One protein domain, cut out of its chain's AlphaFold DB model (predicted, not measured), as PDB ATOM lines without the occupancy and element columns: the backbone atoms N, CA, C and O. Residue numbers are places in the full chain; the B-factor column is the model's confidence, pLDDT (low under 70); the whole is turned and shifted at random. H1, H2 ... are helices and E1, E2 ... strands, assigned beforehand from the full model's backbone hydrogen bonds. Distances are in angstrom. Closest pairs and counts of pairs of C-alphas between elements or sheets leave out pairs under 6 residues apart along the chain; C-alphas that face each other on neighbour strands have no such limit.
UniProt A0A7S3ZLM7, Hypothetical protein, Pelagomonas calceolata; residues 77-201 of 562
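What this domain is: This is residues 77 to 201 of the 562 residues of the protein "Hypothetical protein" of Pelagomonas calceolata (UniProt A0A7S3ZLM7). What does one see first in this model? It is a small body of four two-stranded ribbons and a helical hairpin: H2 packs on the strand pair E5 and E6, with H1 beside H2, while the hairpins E3 and E4, and E7 and E8, come together through E3 and E8. The hairpin E1 and E2, with unnamed residues 77 to 94, lies toward one end of the longest axis, and the short helix H3, next to E5, toward the other. What is it made of? The printed part has 125 residues with three named helices and eight named strands, in the order E1 E2 E3 E4 E5 H1 H2 E6 E7 E8 H3; each of the four sheets has two antiparallel strands, and the class is mixed, helices and strands. How large is it? It is compact, with a radius of gyration of the C-alphas of 14.5 A, and rounded, spanning 39 by 34 by 23 A.

How they stand to each other: Which strands make the sheet with the longest strand? E5, residues 134 to 140, and E6, residues 173 to 176, are antiparallel neighbours at 142 degrees between their directions. N 139 and O 174 are 2.8 A apart and N 134 and O 176 are 2.9 A apart, within hydrogen-bond range. How do the helices stand? H1, residues 142 to 154, and H2, residues 157 to 169, form a helical hairpin: they touch, with the closest C-alphas, those of His 151 and Tyr 160, 5.2 A apart, and run opposite ways at a shallow tilt of 16 degrees. The closest C-alphas of H2 and E6 are those of Tyr 167 and Cys 173, 5.2 A apart; H3, residues 194 to 200, touches no helix, and its closest C-alphas with E5 are those of Ala 197 and Ala 135, 5.7 A apart. In H2 and H3 every O i to N i+4 pair is within hydrogen-bond range, in H1 7 of 9. What about the other strands? E3, residues 114 to 117, and E4, residues 123 to 126, form a hairpin with N 126 and O 114 2.7 A apart; E7, residues 179 to 182, and E8, residues 185 to 188, form another with N 180 and O 187 2.8 A apart. The closest C-alphas of E3 and E8 are those of Ser 115 and Tyr 185, 4.9 A apart, and E6 runs on into E7 across a break of 2 residues, at 94 degrees. E1, residues 95 to 98, and E2, residues 104 to 107, form a hairpin with N 97 and O 105 3.3 A apart, and E1 is apart from H1, for instance.

Where its parts are: Where do the longer elements run? E5 begins at C-alpha 134, (57.113, 9.206, -26.235), and is 13.8 A long from first to last C-alpha. H1 is 18.7 A and H2 18.5 A long. Where are the short ones? E1 begins at C-alpha 95, (27.475, 12.207, -29.096); E1 and E2 are each 9.9 A long, E3 10.3 A, E4 and E8 9.6 A, E6 9.4 A and E7 9.1 A. H3, 9.8 A long, ends at C-alpha 200, (64.918, 10.029, -31.987).

The domain as a whole: How far does it reach? The two C-alphas farthest apart, those of Leu 79 and His 158, are 40.2 A apart. Is it unbroken? The printed part has no cut, and no link is long; E2 to E3 and E4 to E5 are short, the others tight. Where is confidence low? The mean pLDDT of the printed part is 79.1, and it is under 70 at residues 77 to 79, 87, 93 to 106 and 189 to 201.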
ATOM      1  N   ARG A  77      29.397  23.403 -19.658       63.78
ATOM      2  CA  ARG A  77      30.529  22.468 -19.672       63.78
ATOM      3  C   ARG A  77      31.537  22.792 -20.773       63.78
ATOM      4  O   ARG A  77      32.719  22.557 -20.555       63.78
ATOM      5  N   ARG A  78      31.124  23.443 -21.867       68.19
ATOM      6  CA  ARG A  78      32.024  23.924 -22.938       68.19
ATOM      7  C   ARG A  78      33.055  24.959 -22.471       68.19
ATOM      8  O   ARG A  78      34.055  25.171 -23.141       68.19
ATOM      9  N   LEU A  79      32.820  25.617 -21.332       69.38
ATOM     10  CA  LEU A  79      33.780  26.549 -20.722       69.38
ATOM     11  C   LEU A  79      34.816  25.834 -19.846       69.38
ATOM     12  O   LEU A  79      35.884  26.380 -19.582       69.38
ATOM     13  N   LEU A  80      34.472  24.647 -19.344       72.06
ATOM     14  CA  LEU A  80      35.278  23.878 -18.394       72.06
ATOM     15  C   LEU A  80      36.035  22.728 -19.052       72.06
ATOM     16  O   LEU A  80      37.021  22.280 -18.477       72.06
ATOM     17  N   PHE A  81      35.552  22.249 -20.197       79.06
ATOM     18  CA  PHE A  81      36.100  21.133 -20.954       79.06
ATOM     19  C   PHE A  81      36.396  21.559 -22.387       79.06
ATOM     20  O   PHE A  81      35.726  22.435 -22.935       79.06
ATOM     21  N   GLY A  82      37.412  20.936 -22.983       73.38
ATOM     22  CA  GLY A  82      37.714  21.129 -24.393       73.38
ATOM     23  C   GLY A  82      36.609  20.582 -25.289       73.38
ATOM     24  O   GLY A  82      35.885  19.661 -24.906       73.38
ATOM     25  N   VAL A  83      36.506  21.172 -26.475       77.62
ATOM     26  CA  VAL A  83      35.683  20.670 -27.573       77.62
ATOM     27  C   VAL A  83      36.627  20.043 -28.588       77.62
ATOM     28  O   VAL A  83      37.658  20.650 -28.893       77.62
ATOM     29  N   ASP A  84      36.318  18.839 -29.044       81.88
ATOM     30  CA  ASP A  84      37.104  18.171 -30.077       81.88
ATOM     31  C   ASP A  84      36.824  18.731 -31.484       81.88
ATOM     32  O   ASP A  84      36.050  19.674 -31.675       81.88
ATOM     33  N   ASP A  85      37.504  18.178 -32.483       77.62
ATOM     34  CA  ASP A  85      37.392  18.558 -33.888       77.62
ATOM     35  C   ASP A  85      36.027  18.230 -34.508       77.62
ATOM     36  O   ASP A  85      35.657  18.826 -35.524       77.62
ATOM     37  N   LEU A  86      35.256  17.347 -33.872       72.38
ATOM     38  CA  LEU A  86      33.905  16.970 -34.280       72.38
ATOM     39  C   LEU A  86      32.815  17.804 -33.583       72.38
ATOM     40  O   LEU A  86      31.654  17.773 -33.999       72.38
ATOM     41  N   GLY A  87      33.184  18.631 -32.599       69.31
ATOM     42  CA  GLY A  87      32.273  19.537 -31.897       69.31
ATOM     43  C   GLY A  87      31.723  18.987 -30.579       69.31
ATOM     44  O   GLY A  87      30.844  19.632 -29.977       69.31
ATOM     45  N   ASP A  88      32.261  17.861 -30.116       74.62
ATOM     46  CA  ASP A  88      31.863  17.168 -28.900       74.62
ATOM     47  C   ASP A  88      32.673  17.641 -27.695       74.62
ATOM     48  O   ASP A  88      33.853  17.981 -27.768       74.62
ATOM     49  N   VAL A  89      32.005  17.709 -26.544       78.25
ATOM     50  CA  VAL A  89      32.616  18.177 -25.299       78.25
ATOM     51  C   VAL A  89      33.272  16.996 -24.598       78.25
ATOM     52  O   VAL A  89      32.586  16.058 -24.186       78.25
ATOM     53  N   CYS A  90      34.586  17.066 -24.382       81.19
ATOM     54  CA  CYS A  90      35.306  16.039 -23.635       81.19
ATOM     55  C   CYS A  90      34.672  15.848 -22.235       81.19
ATOM     56  O   CYS A  90      34.298  16.822 -21.580       81.19
ATOM     57  N   SER A  91      34.591  14.608 -21.737       78.00
ATOM     58  CA  SER A  91      33.971  14.209 -20.455       78.00
ATOM     59  C   SER A  91      32.437  14.119 -20.425       78.00
ATOM     60  O   SER A  91      31.885  13.883 -19.341       78.00
ATOM     61  N   VAL A  92      31.734  14.310 -21.543       72.19
ATOM     62  CA  VAL A  92      30.269  14.152 -21.615       72.19
ATOM     63  C   VAL A  92      29.918  12.825 -22.299       72.19
ATOM     64  O   VAL A  92      30.653  12.356 -23.159       72.19
ATOM     65  N   GLU A  93      28.841  12.173 -21.849       63.19
ATOM     66  CA  GLU A  93      28.366  10.915 -22.434       63.19
ATOM     67  C   GLU A  93      27.854  11.123 -23.869       63.19
ATOM     68  O   GLU A  93      27.118  12.073 -24.128       63.19
ATOM     69  N   GLU A  94      28.301  10.212 -24.742       57.28
ATOM     70  CA  GLU A  94      27.848   9.856 -26.096       57.28
ATOM     71  C   GLU A  94      27.275  10.988 -26.964       57.28
ATOM     72  O   GLU A  94      26.163  11.471 -26.741       57.28
ATOM     73  N   HIS A  95      28.002  11.371 -28.018       55.28
ATOM     74  CA  HIS A  95      27.475  12.207 -29.096       55.28
ATOM     75  C   HIS A  95      27.710  11.542 -30.459       55.28
ATOM     76  O   HIS A  95      28.739  10.923 -30.725       55.28
ATOM     77  N   THR A  96      26.681  11.603 -31.303       55.38
ATOM     78  CA  THR A  96      26.707  11.130 -32.691       55.38
ATOM     79  C   THR A  96      27.018  12.306 -33.600       55.38
ATOM     80  O   THR A  96      26.189  13.215 -33.725       55.38
ATOM     81  N   THR A  97      28.156  12.271 -34.280       55.84
ATOM     82  CA  THR A  97      28.558  13.317 -35.222       55.84
ATOM     83  C   THR A  97      28.316  12.885 -36.661       55.84
ATOM     84  O   THR A  97      28.479  11.721 -37.038       55.84
ATOM     85  N   TYR A  98      27.863  13.841 -37.472       48.19
ATOM     86  CA  TYR A  98      27.629  13.638 -38.896       48.19
ATOM     87  C   TYR A  98      28.926  13.901 -39.654       48.19
ATOM     88  O   TYR A  98      29.422  15.029 -39.675       48.19
ATOM     89  N   HIS A  99      29.480  12.867 -40.276       59.59
ATOM     90  CA  HIS A  99      30.714  12.986 -41.040       59.59
ATOM     91  C   HIS A  99      30.427  13.424 -42.483       59.59
ATOM     92  O   HIS A  99      29.362  13.163 -43.046       59.59
ATOM     93  N   ALA A 100      31.404  14.084 -43.115       52.75
ATOM     94  CA  ALA A 100      31.305  14.543 -44.506       52.75
ATOM     95  C   ALA A 100      31.138  13.395 -45.525       52.75
ATOM     96  O   ALA A 100      30.759  13.633 -46.670       52.75
ATOM     97  N   ASP A 101      31.401  12.152 -45.108       59.53
ATOM     98  CA  ASP A 101      31.166  10.926 -45.875       59.53
ATOM     99  C   ASP A 101      29.696  10.455 -45.840       59.53
ATOM    100  O   ASP A 101      29.348   9.460 -46.477       59.53
ATOM    101  N   GLY A 102      28.822  11.173 -45.124       59.56
ATOM    102  CA  GLY A 102      27.405  10.852 -44.973       59.56
ATOM    103  C   GLY A 102      27.114   9.763 -43.940       59.56
ATOM    104  O   GLY A 102      25.971   9.301 -43.864       59.56
ATOM    105  N   SER A 103      28.114   9.342 -43.159       66.69
ATOM    106  CA  SER A 103      27.959   8.357 -42.088       66.69
ATOM    107  C   SER A 103      27.775   9.017 -40.716       66.69
ATOM    108  O   SER A 103      28.294  10.099 -40.438       66.69
ATOM    109  N   TYR A 104      27.014   8.349 -39.847       64.62
ATOM    110  CA  TYR A 104      26.972   8.659 -38.421       64.62
ATOM    111  C   TYR A 104      27.973   7.745 -37.730       64.62
ATOM    112  O   TYR A 104      27.801   6.521 -37.758       64.62
ATOM    113  N   LYS A 105      29.008   8.320 -37.120       68.00
ATOM    114  CA  LYS A 105      29.888   7.586 -36.210       68.00
ATOM    115  C   LYS A 105      29.701   8.150 -34.812       68.00
ATOM    116  O   LYS A 105      29.546   9.353 -34.625       68.00
ATOM    117  N   THR A 106      29.673   7.241 -33.853       67.12
ATOM    118  CA  THR A 106      29.549   7.566 -32.438       67.12
ATOM    119  C   THR A 106      30.872   7.246 -31.779       67.12
ATOM    120  O   THR A 106      31.353   6.113 -31.886       67.12
ATOM    121  N   TYR A 107      31.440   8.225 -31.089       70.88
ATOM    122  CA  TYR A 107      32.634   8.032 -30.277       70.88
ATOM    123  C   TYR A 107      32.258   8.234 -28.811       70.88
ATOM    124  O   TYR A 107      31.612   9.214 -28.442       70.88
ATOM    125  N   ASP A 108      32.638   7.284 -27.959       73.00
ATOM    126  CA  ASP A 108      32.424   7.425 -26.522       73.00
ATOM    127  C   ASP A 108      33.572   8.230 -25.900       73.00
ATOM    128  O   ASP A 108      34.644   7.702 -25.589       73.00
ATOM    129  N   VAL A 109      33.336   9.530 -25.724       76.81
ATOM    130  CA  VAL A 109      34.279  10.467 -25.095       76.81
ATOM    131  C   VAL A 109      34.018  10.677 -23.599       76.81
ATOM    132  O   VAL A 109      34.689  11.489 -22.953       76.81
ATOM    133  N   SER A 110      33.107   9.904 -22.996       75.50
ATOM    134  CA  SER A 110      32.726  10.040 -21.580       75.50
ATOM    135  C   SER A 110      33.909   9.849 -20.619       75.50
ATOM    136  O   SER A 110      34.032  10.533 -19.596       75.50
ATOM    137  N   ALA A 111      34.824   8.943 -20.967       79.44
ATOM    138  CA  ALA A 111      36.015   8.629 -20.182       79.44
ATOM    139  C   ALA A 111      37.202   9.577 -20.452       79.44
ATOM    140  O   ALA A 111      38.201   9.532 -19.723       79.44
ATOM    141  N   LEU A 112      37.112  10.428 -21.479       85.88
ATOM    142  CA  LEU A 112      38.192  11.279 -21.975       85.88
ATOM    143  C   LEU A 112      37.960  12.712 -21.492       85.88
ATOM    144  O   LEU A 112      37.121  13.426 -22.021       85.88
ATOM    145  N   ARG A 113      38.667  13.137 -20.439       84.38
ATOM    146  CA  ARG A 113      38.375  14.410 -19.750       84.38
ATOM    147  C   ARG A 113      39.208  15.600 -20.206       84.38
ATOM    148  O   ARG A 113      38.954  16.715 -19.748       84.38
ATOM    149  N   LYS A 114      40.241  15.362 -21.008       88.69
ATOM    150  CA  LYS A 114      41.241  16.362 -21.386       88.69
ATOM    151  C   LYS A 114      41.259  16.549 -22.896       88.69
ATOM    152  O   LYS A 114      40.953  15.607 -23.610       88.69
ATOM    153  N   SER A 115      41.630  17.728 -23.374       87.38
ATOM    154  CA  SER A 115      41.804  18.023 -24.798       87.38
ATOM    155  C   SER A 115      43.283  18.147 -25.165       87.38
ATOM    156  O   SER A 115      44.055  18.788 -24.448       87.38
ATOM    157  N   TYR A 116      43.671  17.550 -26.291       89.19
ATOM    158  CA  TYR A 116      45.029  17.569 -26.838       89.19
ATOM    159  C   TYR A 116      45.024  18.136 -28.261       89.19
ATOM    160  O   TYR A 116      44.139  17.809 -29.050       89.19
ATOM    161  N   TYR A 117      46.007  18.974 -28.593       85.06
ATOM    162  CA  TYR A 117      46.095  19.640 -29.895       85.06
ATOM    163  C   TYR A 117      46.961  18.857 -30.890       85.06
ATOM    164  O   TYR A 117      48.083  18.442 -30.583       85.06
ATOM    165  N   LEU A 118      46.451  18.701 -32.109       86.19
ATOM    166  CA  LEU A 118      47.177  18.137 -33.245       86.19
ATOM    167  C   LEU A 118      47.912  19.234 -34.034       86.19
ATOM    168  O   LEU A 118      47.547  20.410 -33.948       86.19
ATOM    169  N   PRO A 119      48.907  18.873 -34.868       79.88
ATOM    170  CA  PRO A 119      49.638  19.834 -35.697       79.88
ATOM    171  C   PRO A 119      48.745  20.541 -36.725       79.88
ATOM    172  O   PRO A 119      49.043  21.659 -37.137       79.88
ATOM    173  N   SER A 120      47.635  19.911 -37.119       78.00
ATOM    174  CA  SER A 120      46.603  20.500 -37.982       78.00
ATOM    175  C   SER A 120      45.801  21.618 -37.307       78.00
ATOM    176  O   SER A 120      45.073  22.338 -37.986       78.00
ATOM    177  N   GLY A 121      45.911  21.770 -35.983       78.06
ATOM    178  CA  GLY A 121      45.050  22.633 -35.175       78.06
ATOM    179  C   GLY A 121      43.752  21.957 -34.721       78.06
ATOM    180  O   GLY A 121      42.996  22.567 -33.966       78.06
ATOM    181  N   ALA A 122      43.507  20.708 -35.138       80.38
ATOM    182  CA  ALA A 122      42.423  19.882 -34.615       80.38
ATOM    183  C   ALA A 122      42.649  19.551 -33.128       80.38
ATOM    184  O   ALA A 122      43.787  19.513 -32.648       80.38
ATOM    185  N   VAL A 123      41.563  19.308 -32.397       85.12
ATOM    186  CA  VAL A 123      41.586  18.982 -30.966       85.12
ATOM    187  C   VAL A 123      40.977  17.607 -30.775       85.12
ATOM    188  O   VAL A 123      39.922  17.341 -31.324       85.12
ATOM    189  N   VAL A 124      41.604  16.749 -29.976       89.62
ATOM    190  CA  VAL A 124      41.078  15.410 -29.666       89.62
ATOM    191  C   VAL A 124      40.950  15.209 -28.164       89.62
ATOM    192  O   VAL A 124      41.755  15.738 -27.386       89.62
ATOM    193  N   CYS A 125      39.955  14.434 -27.737       89.81
ATOM    194  CA  CYS A 125      39.785  14.112 -26.328       89.81
ATOM    195  C   CYS A 125      40.738  12.982 -25.900       89.81
ATOM    196  O   CYS A 125      40.798  11.913 -26.501       89.81
ATOM    197  N   VAL A 126      41.467  13.196 -24.806       90.50
ATOM    198  CA  VAL A 126      42.379  12.233 -24.182       90.50
ATOM    199  C   VAL A 126      42.023  12.023 -22.710       90.50
ATOM    200  O   VAL A 126      41.393  12.855 -22.050       90.50
ATOM    201  N   ARG A 127      42.417  10.873 -22.157       88.25
ATOM    202  CA  ARG A 127      42.108  10.523 -20.761       88.25
ATOM    203  C   ARG A 127      42.917  11.342 -19.755       88.25
ATOM    204  O   ARG A 127      42.379  11.754 -18.730       88.25
ATOM    205  N   ALA A 128      44.199  11.541 -20.036       90.00
ATOM    206  CA  ALA A 128      45.137  12.271 -19.196       90.00
ATOM    207  C   ALA A 128      46.182  12.952 -20.083       90.00
ATOM    208  O   ALA A 128      46.511  12.421 -21.146       90.00
ATOM    209  N   CYS A 129      46.693  14.099 -19.638       90.12
ATOM    210  CA  CYS A 129      47.777  14.773 -20.336       90.12
ATOM    211  C   CYS A 129      49.080  13.970 -20.168       90.12
ATOM    212  O   CYS A 129      49.425  13.611 -19.036       90.12
ATOM    213  N   PRO A 130      49.779  13.632 -21.263       90.12
ATOM    214  CA  PRO A 130      51.090  12.992 -21.198       90.12
ATOM    215  C   PRO A 130      52.103  13.887 -20.476       90.12
ATOM    216  O   PRO A 130      52.142  15.090 -20.712       90.12
ATOM    217  N   SER A 131      52.912  13.292 -19.594       86.19
ATOM    218  CA  SER A 131      53.941  13.993 -18.801       86.19
ATOM    219  C   SER A 131      55.370  13.741 -19.284       86.19
ATOM    220  O   SER A 131      56.282  14.442 -18.862       86.19
ATOM    221  N   GLU A 132      55.558  12.773 -20.182       86.19
ATOM    222  CA  GLU A 132      56.840  12.428 -20.794       86.19
ATOM    223  C   GLU A 132      56.670  12.347 -22.314       86.19
ATOM    224  O   GLU A 132      55.597  11.979 -22.805       86.19
ATOM    225  N   ASP A 133      57.731  12.696 -23.042       84.69
ATOM    226  CA  ASP A 133      57.793  12.548 -24.493       84.69
ATOM    227  C   ASP A 133      57.937  11.065 -24.855       84.69
ATOM    228  O   ASP A 133      58.883  10.398 -24.427       84.69
ATOM    229  N   ASP A 134      57.029  10.553 -25.682       85.12
ATOM    230  CA  ASP A 134      57.113   9.206 -26.235       85.12
ATOM    231  C   ASP A 134      56.992   9.276 -27.754       85.12
ATOM    232  O   ASP A 134      55.904   9.310 -28.332       85.12
ATOM    233  N   ALA A 135      58.152   9.265 -28.412       83.69
ATOM    234  CA  ALA A 135      58.205   9.239 -29.860       83.69
ATOM    235  C   ALA A 135      57.570   7.961 -30.420       83.69
ATOM    236  O   ALA A 135      57.109   8.009 -31.543       83.69
ATOM    237  N   ARG A 136      57.490   6.844 -29.676       82.69
ATOM    238  CA  ARG A 136      56.988   5.550 -30.179       82.69
ATOM    239  C   ARG A 136      55.467   5.441 -30.223       82.69
ATOM    240  O   ARG A 136      54.941   4.473 -30.778       82.69
ATOM    241  N   ARG A 137      54.764   6.410 -29.642       87.94
ATOM    242  CA  ARG A 137      53.311   6.412 -29.511       87.94
ATOM    243  C   ARG A 137      52.723   7.649 -30.172       87.94
ATOM    244  O   ARG A 137      53.319   8.722 -30.170       87.94
ATOM    245  N   PHE A 138      51.516   7.489 -30.704       90.56
ATOM    246  CA  PHE A 138      50.828   8.544 -31.434       90.56
ATOM    247  C   PHE A 138      49.502   8.924 -30.775       90.56
ATOM    248  O   PHE A 138      48.776   8.061 -30.275       90.56
ATOM    249  N   VAL A 139      49.186  10.219 -30.799       91.38
ATOM    250  CA  VAL A 139      47.855  10.771 -30.509       91.38
ATOM    251  C   VAL A 139      47.254  11.226 -31.830       91.38
ATOM    252  O   VAL A 139      47.846  12.046 -32.525       91.38
ATOM    253  N   CYS A 140      46.100  10.682 -32.192       91.38
ATOM    254  CA  CYS A 140      45.516  10.819 -33.522       91.38
ATOM    255  C   CYS A 140      44.067  11.283 -33.458       91.38
ATOM    256  O   CYS A 140      43.424  11.134 -32.417       91.38
ATOM    257  N   ASP A 141      43.548  11.774 -34.586       88.88
ATOM    258  CA  ASP A 141      42.100  11.853 -34.786       88.88
ATOM    259  C   ASP A 141      41.448  10.467 -34.652       88.88
ATOM    260  O   ASP A 141      42.116   9.432 -34.749       88.88
ATOM    261  N   TYR A 142      40.142  10.434 -34.402       85.31
ATOM    262  CA  TYR A 142      39.463   9.190 -34.041       85.31
ATOM    263  C   TYR A 142      39.488   8.126 -35.151       85.31
ATOM    264  O   TYR A 142      39.532   6.928 -34.861       85.31
ATOM    265  N   ASP A 143      39.503   8.535 -36.420       84.69
ATOM    266  CA  ASP A 143      39.541   7.612 -37.558       84.69
ATOM    267  C   ASP A 143      40.935   7.004 -37.754       84.69
ATOM    268  O   ASP A 143      41.067   5.793 -37.966       84.69
ATOM    269  N   ALA A 144      41.981   7.824 -37.652       87.44
ATOM    270  CA  ALA A 144      43.367   7.384 -37.705       87.44
ATOM    271  C   ALA A 144      43.721   6.545 -36.470       87.44
ATOM    272  O   ALA A 144      44.345   5.494 -36.616       87.44
ATOM    273  N   ALA A 145      43.247   6.927 -35.279       88.00
ATOM    274  CA  ALA A 145      43.386   6.134 -34.059       88.00
ATOM    275  C   ALA A 145      42.755   4.741 -34.226       88.00
ATOM    276  O   ALA A 145      43.420   3.735 -33.988       88.00
ATOM    277  N   ALA A 146      41.522   4.660 -34.738       87.31
ATOM    278  CA  ALA A 146      40.845   3.384 -34.972       87.31
ATOM    279  C   ALA A 146      41.541   2.508 -36.032       87.31
ATOM    280  O   ALA A 146      41.504   1.277 -35.946       87.31
ATOM    281  N   ALA A 147      42.162   3.109 -37.051       87.81
ATOM    282  CA  ALA A 147      42.978   2.376 -38.019       87.81
ATOM    283  C   ALA A 147      44.262   1.837 -37.369       87.81
ATOM    284  O   ALA A 147      44.620   0.674 -37.568       87.81
ATOM    285  N   LEU A 148      44.911   2.661 -36.552       89.69
ATOM    286  CA  LEU A 148      46.170   2.351 -35.890       89.69
ATOM    287  C   LEU A 148      46.010   1.270 -34.804       89.69
ATOM    288  O   LEU A 148      46.814   0.336 -34.727       89.69
ATOM    289  N   ASP A 149      44.916   1.321 -34.043       88.19
ATOM    290  CA  ASP A 149      44.567   0.327 -33.024       88.19
ATOM    291  C   ASP A 149      44.389  -1.080 -33.617       88.19
ATOM    292  O   ASP A 149      44.689  -2.075 -32.953       88.19
ATOM    293  N   LYS A 150      43.988  -1.203 -34.893       90.19
ATOM    294  CA  LYS A 150      43.915  -2.507 -35.583       90.19
ATOM    295  C   LYS A 150      45.289  -3.138 -35.801       90.19
ATOM    296  O   LYS A 150      45.383  -4.364 -35.810       90.19
ATOM    297  N   HIS A 151      46.336  -2.340 -36.012       88.75
ATOM    298  CA  HIS A 151      47.707  -2.854 -36.110       88.75
ATOM    299  C   HIS A 151      48.219  -3.267 -34.729       88.75
ATOM    300  O   HIS A 151      48.790  -4.347 -34.578       88.75
ATOM    301  N   LEU A 152      47.916  -2.465 -33.700       86.75
ATOM    302  CA  LEU A 152      48.279  -2.781 -32.320       86.75
ATOM    303  C   LEU A 152      47.595  -4.070 -31.829       86.75
ATOM    304  O   LEU A 152      48.240  -4.909 -31.205       86.75
ATOM    305  N   ALA A 153      46.321  -4.274 -32.178       88.00
ATOM    306  CA  ALA A 153      45.563  -5.482 -31.846       88.00
ATOM    307  C   ALA A 153      46.103  -6.751 -32.531       88.00
ATOM    308  O   ALA A 153      45.952  -7.847 -31.992       88.00
ATOM    309  N   ARG A 154      46.739  -6.613 -33.703       89.69
ATOM    310  CA  ARG A 154      47.426  -7.714 -34.397       89.69
ATOM    311  C   ARG A 154      48.835  -7.984 -33.860       89.69
ATOM    312  O   ARG A 154      49.385  -9.042 -34.140       89.69
ATOM    313  N   GLY A 155      49.391  -7.068 -33.065       88.00
ATOM    314  CA  GLY A 155      50.772  -7.136 -32.583       88.00
ATOM    315  C   GLY A 155      51.812  -6.690 -33.615       88.00
ATOM    316  O   GLY A 155      53.005  -6.875 -33.387       88.00
ATOM    317  N   ASP A 156      51.384  -6.082 -34.725       88.94
ATOM    318  CA  ASP A 156      52.254  -5.653 -35.823       88.94
ATOM    319  C   ASP A 156      52.883  -4.282 -35.498       88.94
ATOM    320  O   ASP A 156      52.450  -3.238 -35.993       88.94
ATOM    321  N   THR A 157      53.911  -4.262 -34.644       85.56
ATOM    322  CA  THR A 157      54.588  -3.033 -34.170       85.56
ATOM    323  C   THR A 157      55.221  -2.215 -35.296       85.56
ATOM    324  O   THR A 157      55.180  -0.985 -35.259       85.56
ATOM    325  N   HIS A 158      55.774  -2.874 -36.317       84.50
ATOM    326  CA  HIS A 158      56.351  -2.202 -37.482       84.50
ATOM    327  C   HIS A 158      55.273  -1.538 -38.361       84.50
ATOM    328  O   HIS A 158      55.450  -0.401 -38.810       84.50
ATOM    329  N   GLU A 159      54.133  -2.207 -38.586       86.81
ATOM    330  CA  GLU A 159      53.017  -1.610 -39.334       86.81
ATOM    331  C   GLU A 159      52.373  -0.466 -38.550       86.81
ATOM    332  O   GLU A 159      52.129   0.589 -39.126       86.81
ATOM    333  N   TYR A 160      52.173  -0.632 -37.237       89.06
ATOM    334  CA  TYR A 160      51.725   0.445 -36.348       89.06
ATOM    335  C   TYR A 160      52.626   1.674 -36.496       89.06
ATOM    336  O   TYR A 160      52.155   2.776 -36.762       89.06
ATOM    337  N   TRP A 161      53.938   1.480 -36.383       87.25
ATOM    338  CA  TRP A 161      54.896   2.574 -36.431       87.25
ATOM    339  C   TRP A 161      54.890   3.317 -37.776       87.25
ATOM    340  O   TRP A 161      54.775   4.540 -37.824       87.25
ATOM    341  N   SER A 162      54.980   2.572 -38.879       85.88
ATOM    342  CA  SER A 162      55.014   3.138 -40.235       85.88
ATOM    343  C   SER A 162      53.695   3.795 -40.653       85.88
ATOM    344  O   SER A 162      53.724   4.850 -41.289       85.88
ATOM    345  N   ALA A 163      52.548   3.230 -40.261       88.75
ATOM    346  CA  ALA A 163      51.243   3.848 -40.484       88.75
ATOM    347  C   ALA A 163      51.067   5.115 -39.633       88.75
ATOM    348  O   ALA A 163      50.641   6.148 -40.148       88.75
ATOM    349  N   GLY A 164      51.452   5.069 -38.353       88.19
ATOM    350  CA  GLY A 164      51.416   6.232 -37.463       88.19
ATOM    351  C   GLY A 164      52.260   7.387 -37.999       88.19
ATOM    352  O   GLY A 164      51.788   8.521 -38.072       88.19
ATOM    353  N   LEU A 165      53.466   7.086 -38.487       87.19
ATOM    354  CA  LEU A 165      54.347   8.064 -39.122       87.19
ATOM    355  C   LEU A 165      53.713   8.715 -40.362       87.19
ATOM    356  O   LEU A 165      53.820   9.928 -40.539       87.19
ATOM    357  N   ALA A 166      53.035   7.930 -41.205       87.44
ATOM    358  CA  ALA A 166      52.326   8.459 -42.369       87.44
ATOM    359  C   ALA A 166      51.231   9.457 -41.952       87.44
ATOM    360  O   ALA A 166      51.158  10.554 -42.503       87.44
ATOM    361  N   TYR A 167      50.450   9.141 -40.916       89.31
ATOM    362  CA  TYR A 167      49.422  10.053 -40.412       89.31
ATOM    363  C   TYR A 167      49.984  11.303 -39.717       89.31
ATOM    364  O   TYR A 167      49.345  12.357 -39.748       89.31
ATOM    365  N   VAL A 168      51.178  11.228 -39.116       87.31
ATOM    366  CA  VAL A 168      51.880  12.420 -38.603       87.31
ATOM    367  C   VAL A 168      52.256  13.359 -39.751       87.31
ATOM    368  O   VAL A 168      52.058  14.568 -39.642       87.31
ATOM    369  N   LEU A 169      52.733  12.819 -40.877       83.56
ATOM    370  CA  LEU A 169      53.045  13.612 -42.074       83.56
ATOM    371  C   LEU A 169      51.796  14.253 -42.702       83.56
ATOM    372  O   LEU A 169      51.893  15.326 -43.294       83.56
ATOM    373  N   GLU A 170      50.625  13.638 -42.533       85.38
ATOM    374  CA  GLU A 170      49.323  14.199 -42.924       85.38
ATOM    375  C   GLU A 170      48.741  15.190 -41.895       85.38
ATOM    376  O   GLU A 170      47.644  15.707 -42.098       85.38
ATOM    377  N   ALA A 171      49.441  15.458 -40.784       83.94
ATOM    378  CA  ALA A 171      48.974  16.273 -39.655       83.94
ATOM    379  C   ALA A 171      47.681  15.760 -38.974       83.94
ATOM    380  O   ALA A 171      47.015  16.498 -38.242       83.94
ATOM    381  N   ARG A 172      47.346  14.484 -39.193       84.38
ATOM    382  CA  ARG A 172      46.206  13.766 -38.590       84.38
ATOM    383  C   ARG A 172      46.565  13.038 -37.298       84.38
ATOM    384  O   ARG A 172      45.695  12.674 -36.512       84.38
ATOM    385  N   CYS A 173      47.857  12.836 -37.082       90.88
ATOM    386  CA  CYS A 173      48.414  12.321 -35.848       90.88
ATOM    387  C   CYS A 173      49.537  13.215 -35.356       90.88
ATOM    388  O   CYS A 173      50.082  14.052 -36.077       90.88
ATOM    389  N   ASN A 174      49.900  12.978 -34.110       88.88
ATOM    390  CA  ASN A 174      51.000  13.619 -33.451       88.88
ATOM    391  C   ASN A 174      51.806  12.619 -32.642       88.88
ATOM    392  O   ASN A 174      51.238  11.644 -32.150       88.88
ATOM    393  N   PHE A 175      53.096  12.881 -32.447       89.12
ATOM    394  CA  PHE A 175      53.840  12.163 -31.414       89.12
ATOM    395  C   PHE A 175      53.282  12.532 -30.034       89.12
ATOM    396  O   PHE A 175      52.714  13.617 -29.842       89.12
ATOM    397  N   VAL A 176      53.414  11.620 -29.073       89.31
ATOM    398  CA  VAL A 176      53.102  11.935 -27.679       89.31
ATOM    399  C   VAL A 176      54.204  12.845 -27.148       89.31
ATOM    400  O   VAL A 176      55.356  12.430 -27.046       89.31
ATOM    401  N   TRP A 177      53.843  14.074 -26.792       86.62
ATOM    402  CA  TRP A 177      54.752  15.012 -26.139       86.62
ATOM    403  C   TRP A 177      54.330  15.290 -24.711       86.62
ATOM    404  O   TRP A 177      53.142  15.260 -24.398       86.62
ATOM    405  N   ALA A 178      55.292  15.618 -23.862       86.94
ATOM    406  CA  ALA A 178      55.047  16.113 -22.527       86.94
ATOM    407  C   ALA A 178      54.237  17.417 -22.594       86.94
ATOM    408  O   ALA A 178      54.551  18.358 -23.328       86.94
ATOM    409  N   THR A 179      53.163  17.454 -21.818       87.94
ATOM    410  CA  THR A 179      52.238  18.581 -21.735       87.94
ATOM    411  C   THR A 179      51.909  18.876 -20.284       87.94
ATOM    412  O   THR A 179      51.761  17.967 -19.462       87.94
ATOM    413  N   THR A 180      51.733  20.155 -19.970       84.56
ATOM    414  CA  THR A 180      51.185  20.577 -18.688       84.56
ATOM    415  C   THR A 180      49.674  20.680 -18.757       84.56
ATOM    416  O   THR A 180      49.077  21.172 -19.716       84.56
ATOM    417  N   GLU A 181      49.029  20.199 -17.700       86.25
ATOM    418  CA  GLU A 181      47.595  20.350 -17.538       86.25
ATOM    419  C   GLU A 181      47.273  21.787 -17.114       86.25
ATOM    420  O   GLU A 181      47.615  22.221 -16.010       86.25
ATOM    421  N   ILE A 182      46.551  22.504 -17.972       79.38
ATOM    422  CA  ILE A 182      45.957  23.800 -17.652       79.38
ATOM    423  C   ILE A 182      44.443  23.636 -17.784       79.38
ATOM    424  O   ILE A 182      43.886  23.606 -18.881       79.38
ATOM    425  N   LEU A 183      43.767  23.505 -16.641       80.81
ATOM    426  CA  LEU A 183      42.333  23.206 -16.559       80.81
ATOM    427  C   LEU A 183      41.989  21.841 -17.203       80.81
ATOM    428  O   LEU A 183      42.346  20.791 -16.670       80.81
ATOM    429  N   SER A 184      41.281  21.822 -18.332       83.06
ATOM    430  CA  SER A 184      40.964  20.617 -19.114       83.06
ATOM    431  C   SER A 184      41.822  20.467 -20.367       83.06
ATOM    432  O   SER A 184      41.559  19.569 -21.158       83.06
ATOM    433  N   TYR A 185      42.805  21.340 -20.568       82.06
ATOM    434  CA  TYR A 185      43.620  21.388 -21.776       82.06
ATOM    435  C   TYR A 185      45.029  20.886 -21.477       82.06
ATOM    436  O   TYR A 185      45.599  21.196 -20.427       82.06
ATOM    437  N   CYS A 186      45.589  20.124 -22.411       87.19
ATOM    438  CA  CYS A 186      46.993  19.745 -22.408       87.19
ATOM    439  C   CYS A 186      47.773  20.796 -23.206       87.19
ATOM    440  O   CYS A 186      47.658  20.867 -24.431       87.19
ATOM    441  N   ALA A 187      48.510  21.652 -22.502       82.81
ATOM    442  CA  ALA A 187      49.320  22.710 -23.093       82.81
ATOM    443  C   ALA A 187      50.767  22.236 -23.266       82.81
ATOM    444  O   ALA A 187      51.330  21.599 -22.378       82.81
ATOM    445  N   PHE A 188      51.378  22.550 -24.404       80.75
ATOM    446  CA  PHE A 188      52.788  22.248 -24.633       80.75
ATOM    447  C   PHE A 188      53.672  23.257 -23.895       80.75
ATOM    448  O   PHE A 188      53.504  24.467 -24.061       80.75
ATOM    449  N   ASP A 189      54.635  22.767 -23.113       67.00
ATOM    450  CA  ASP A 189      55.586  23.621 -22.385       67.00
ATOM    451  C   ASP A 189      56.637  24.259 -23.308       67.00
ATOM    452  O   ASP A 189      57.219  25.300 -22.996       67.00
ATOM    453  N   ALA A 190      56.872  23.643 -24.468       65.38
ATOM    454  CA  ALA A 190      57.777  24.102 -25.511       65.38
ATOM    455  C   ALA A 190      57.195  23.782 -26.896       65.38
ATOM    456  O   ALA A 190      56.324  22.926 -27.034       65.38
ATOM    457  N   ALA A 191      57.674  24.472 -27.935       63.03
ATOM    458  CA  ALA A 191      57.299  24.142 -29.307       63.03
ATOM    459  C   ALA A 191      57.736  22.695 -29.619       63.03
ATOM    460  O   ALA A 191      58.917  22.391 -29.434       63.03
ATOM    461  N   PRO A 192      56.831  21.819 -30.087       65.38
ATOM    462  CA  PRO A 192      57.182  20.435 -30.360       65.38
ATOM    463  C   PRO A 192      58.235  20.327 -31.466       65.38
ATOM    464  O   PRO A 192      58.019  20.797 -32.586       65.38
ATOM    465  N   ASP A 193      59.374  19.698 -31.172       69.38
ATOM    466  CA  ASP A 193      60.413  19.437 -32.170       69.38
ATOM    467  C   ASP A 193      60.097  18.144 -32.931       69.38
ATOM    468  O   ASP A 193      60.587  17.059 -32.618       69.38
ATOM    469  N   ILE A 194      59.245  18.272 -33.950       66.75
ATOM    470  CA  ILE A 194      58.854  17.157 -34.823       66.75
ATOM    471  C   ILE A 194      60.091  16.550 -35.509       66.75
ATOM    472  O   ILE A 194      60.173  15.333 -35.658       66.75
ATOM    473  N   GLY A 195      61.073  17.377 -35.889       60.66
ATOM    474  CA  GLY A 195      62.310  16.921 -36.530       60.66
ATOM    475  C   GLY A 195      63.194  16.110 -35.583       60.66
ATOM    476  O   GLY A 195      63.716  15.065 -35.971       60.66
ATOM    477  N   GLY A 196      63.305  16.552 -34.331       61.97
ATOM    478  CA  GLY A 196      63.973  15.821 -33.257       61.97
ATOM    479  C   GLY A 196      63.267  14.512 -32.900       61.97
ATOM    480  O   GLY A 196      63.932  13.488 -32.767       61.97
ATOM    481  N   ALA A 197      61.932  14.506 -32.826       64.56
ATOM    482  CA  ALA A 197      61.145  13.297 -32.561       64.56
ATOM    483  C   ALA A 197      61.306  12.246 -33.673       64.56
ATOM    484  O   ALA A 197      61.533  11.076 -33.378       64.56
ATOM    485  N   LEU A 198      61.290  12.679 -34.940       63.88
ATOM    486  CA  LEU A 198      61.577  11.837 -36.109       63.88
ATOM    487  C   LEU A 198      62.999  11.255 -36.087       63.88
ATOM    488  O   LEU A 198      63.214  10.123 -36.515       63.88
ATOM    489  N   ALA A 199      63.976  12.027 -35.606       59.62
ATOM    490  CA  ALA A 199      65.364  11.585 -35.496       59.62
ATOM    491  C   ALA A 199      65.604  10.661 -34.288       59.62
ATOM    492  O   ALA A 199      66.463   9.783 -34.353       59.62
ATOM    493  N   ALA A 200      64.858  10.850 -33.197       59.72
ATOM    494  CA  ALA A 200      64.918  10.029 -31.987       59.72
ATOM    495  C   ALA A 200      64.108   8.730 -32.110       59.72
ATOM    496  O   ALA A 200      64.329   7.776 -31.361       59.72
ATOM    497  N   SER A 201      63.165   8.678 -33.051       58.78
ATOM    498  CA  SER A 201      62.370   7.493 -33.301       58.78
ATOM    499  C   SER A 201      63.136   6.471 -34.141       58.78
ATOM    500  O   SER A 201      63.051   6.447 -35.368       58.78
TER     501      SER A 201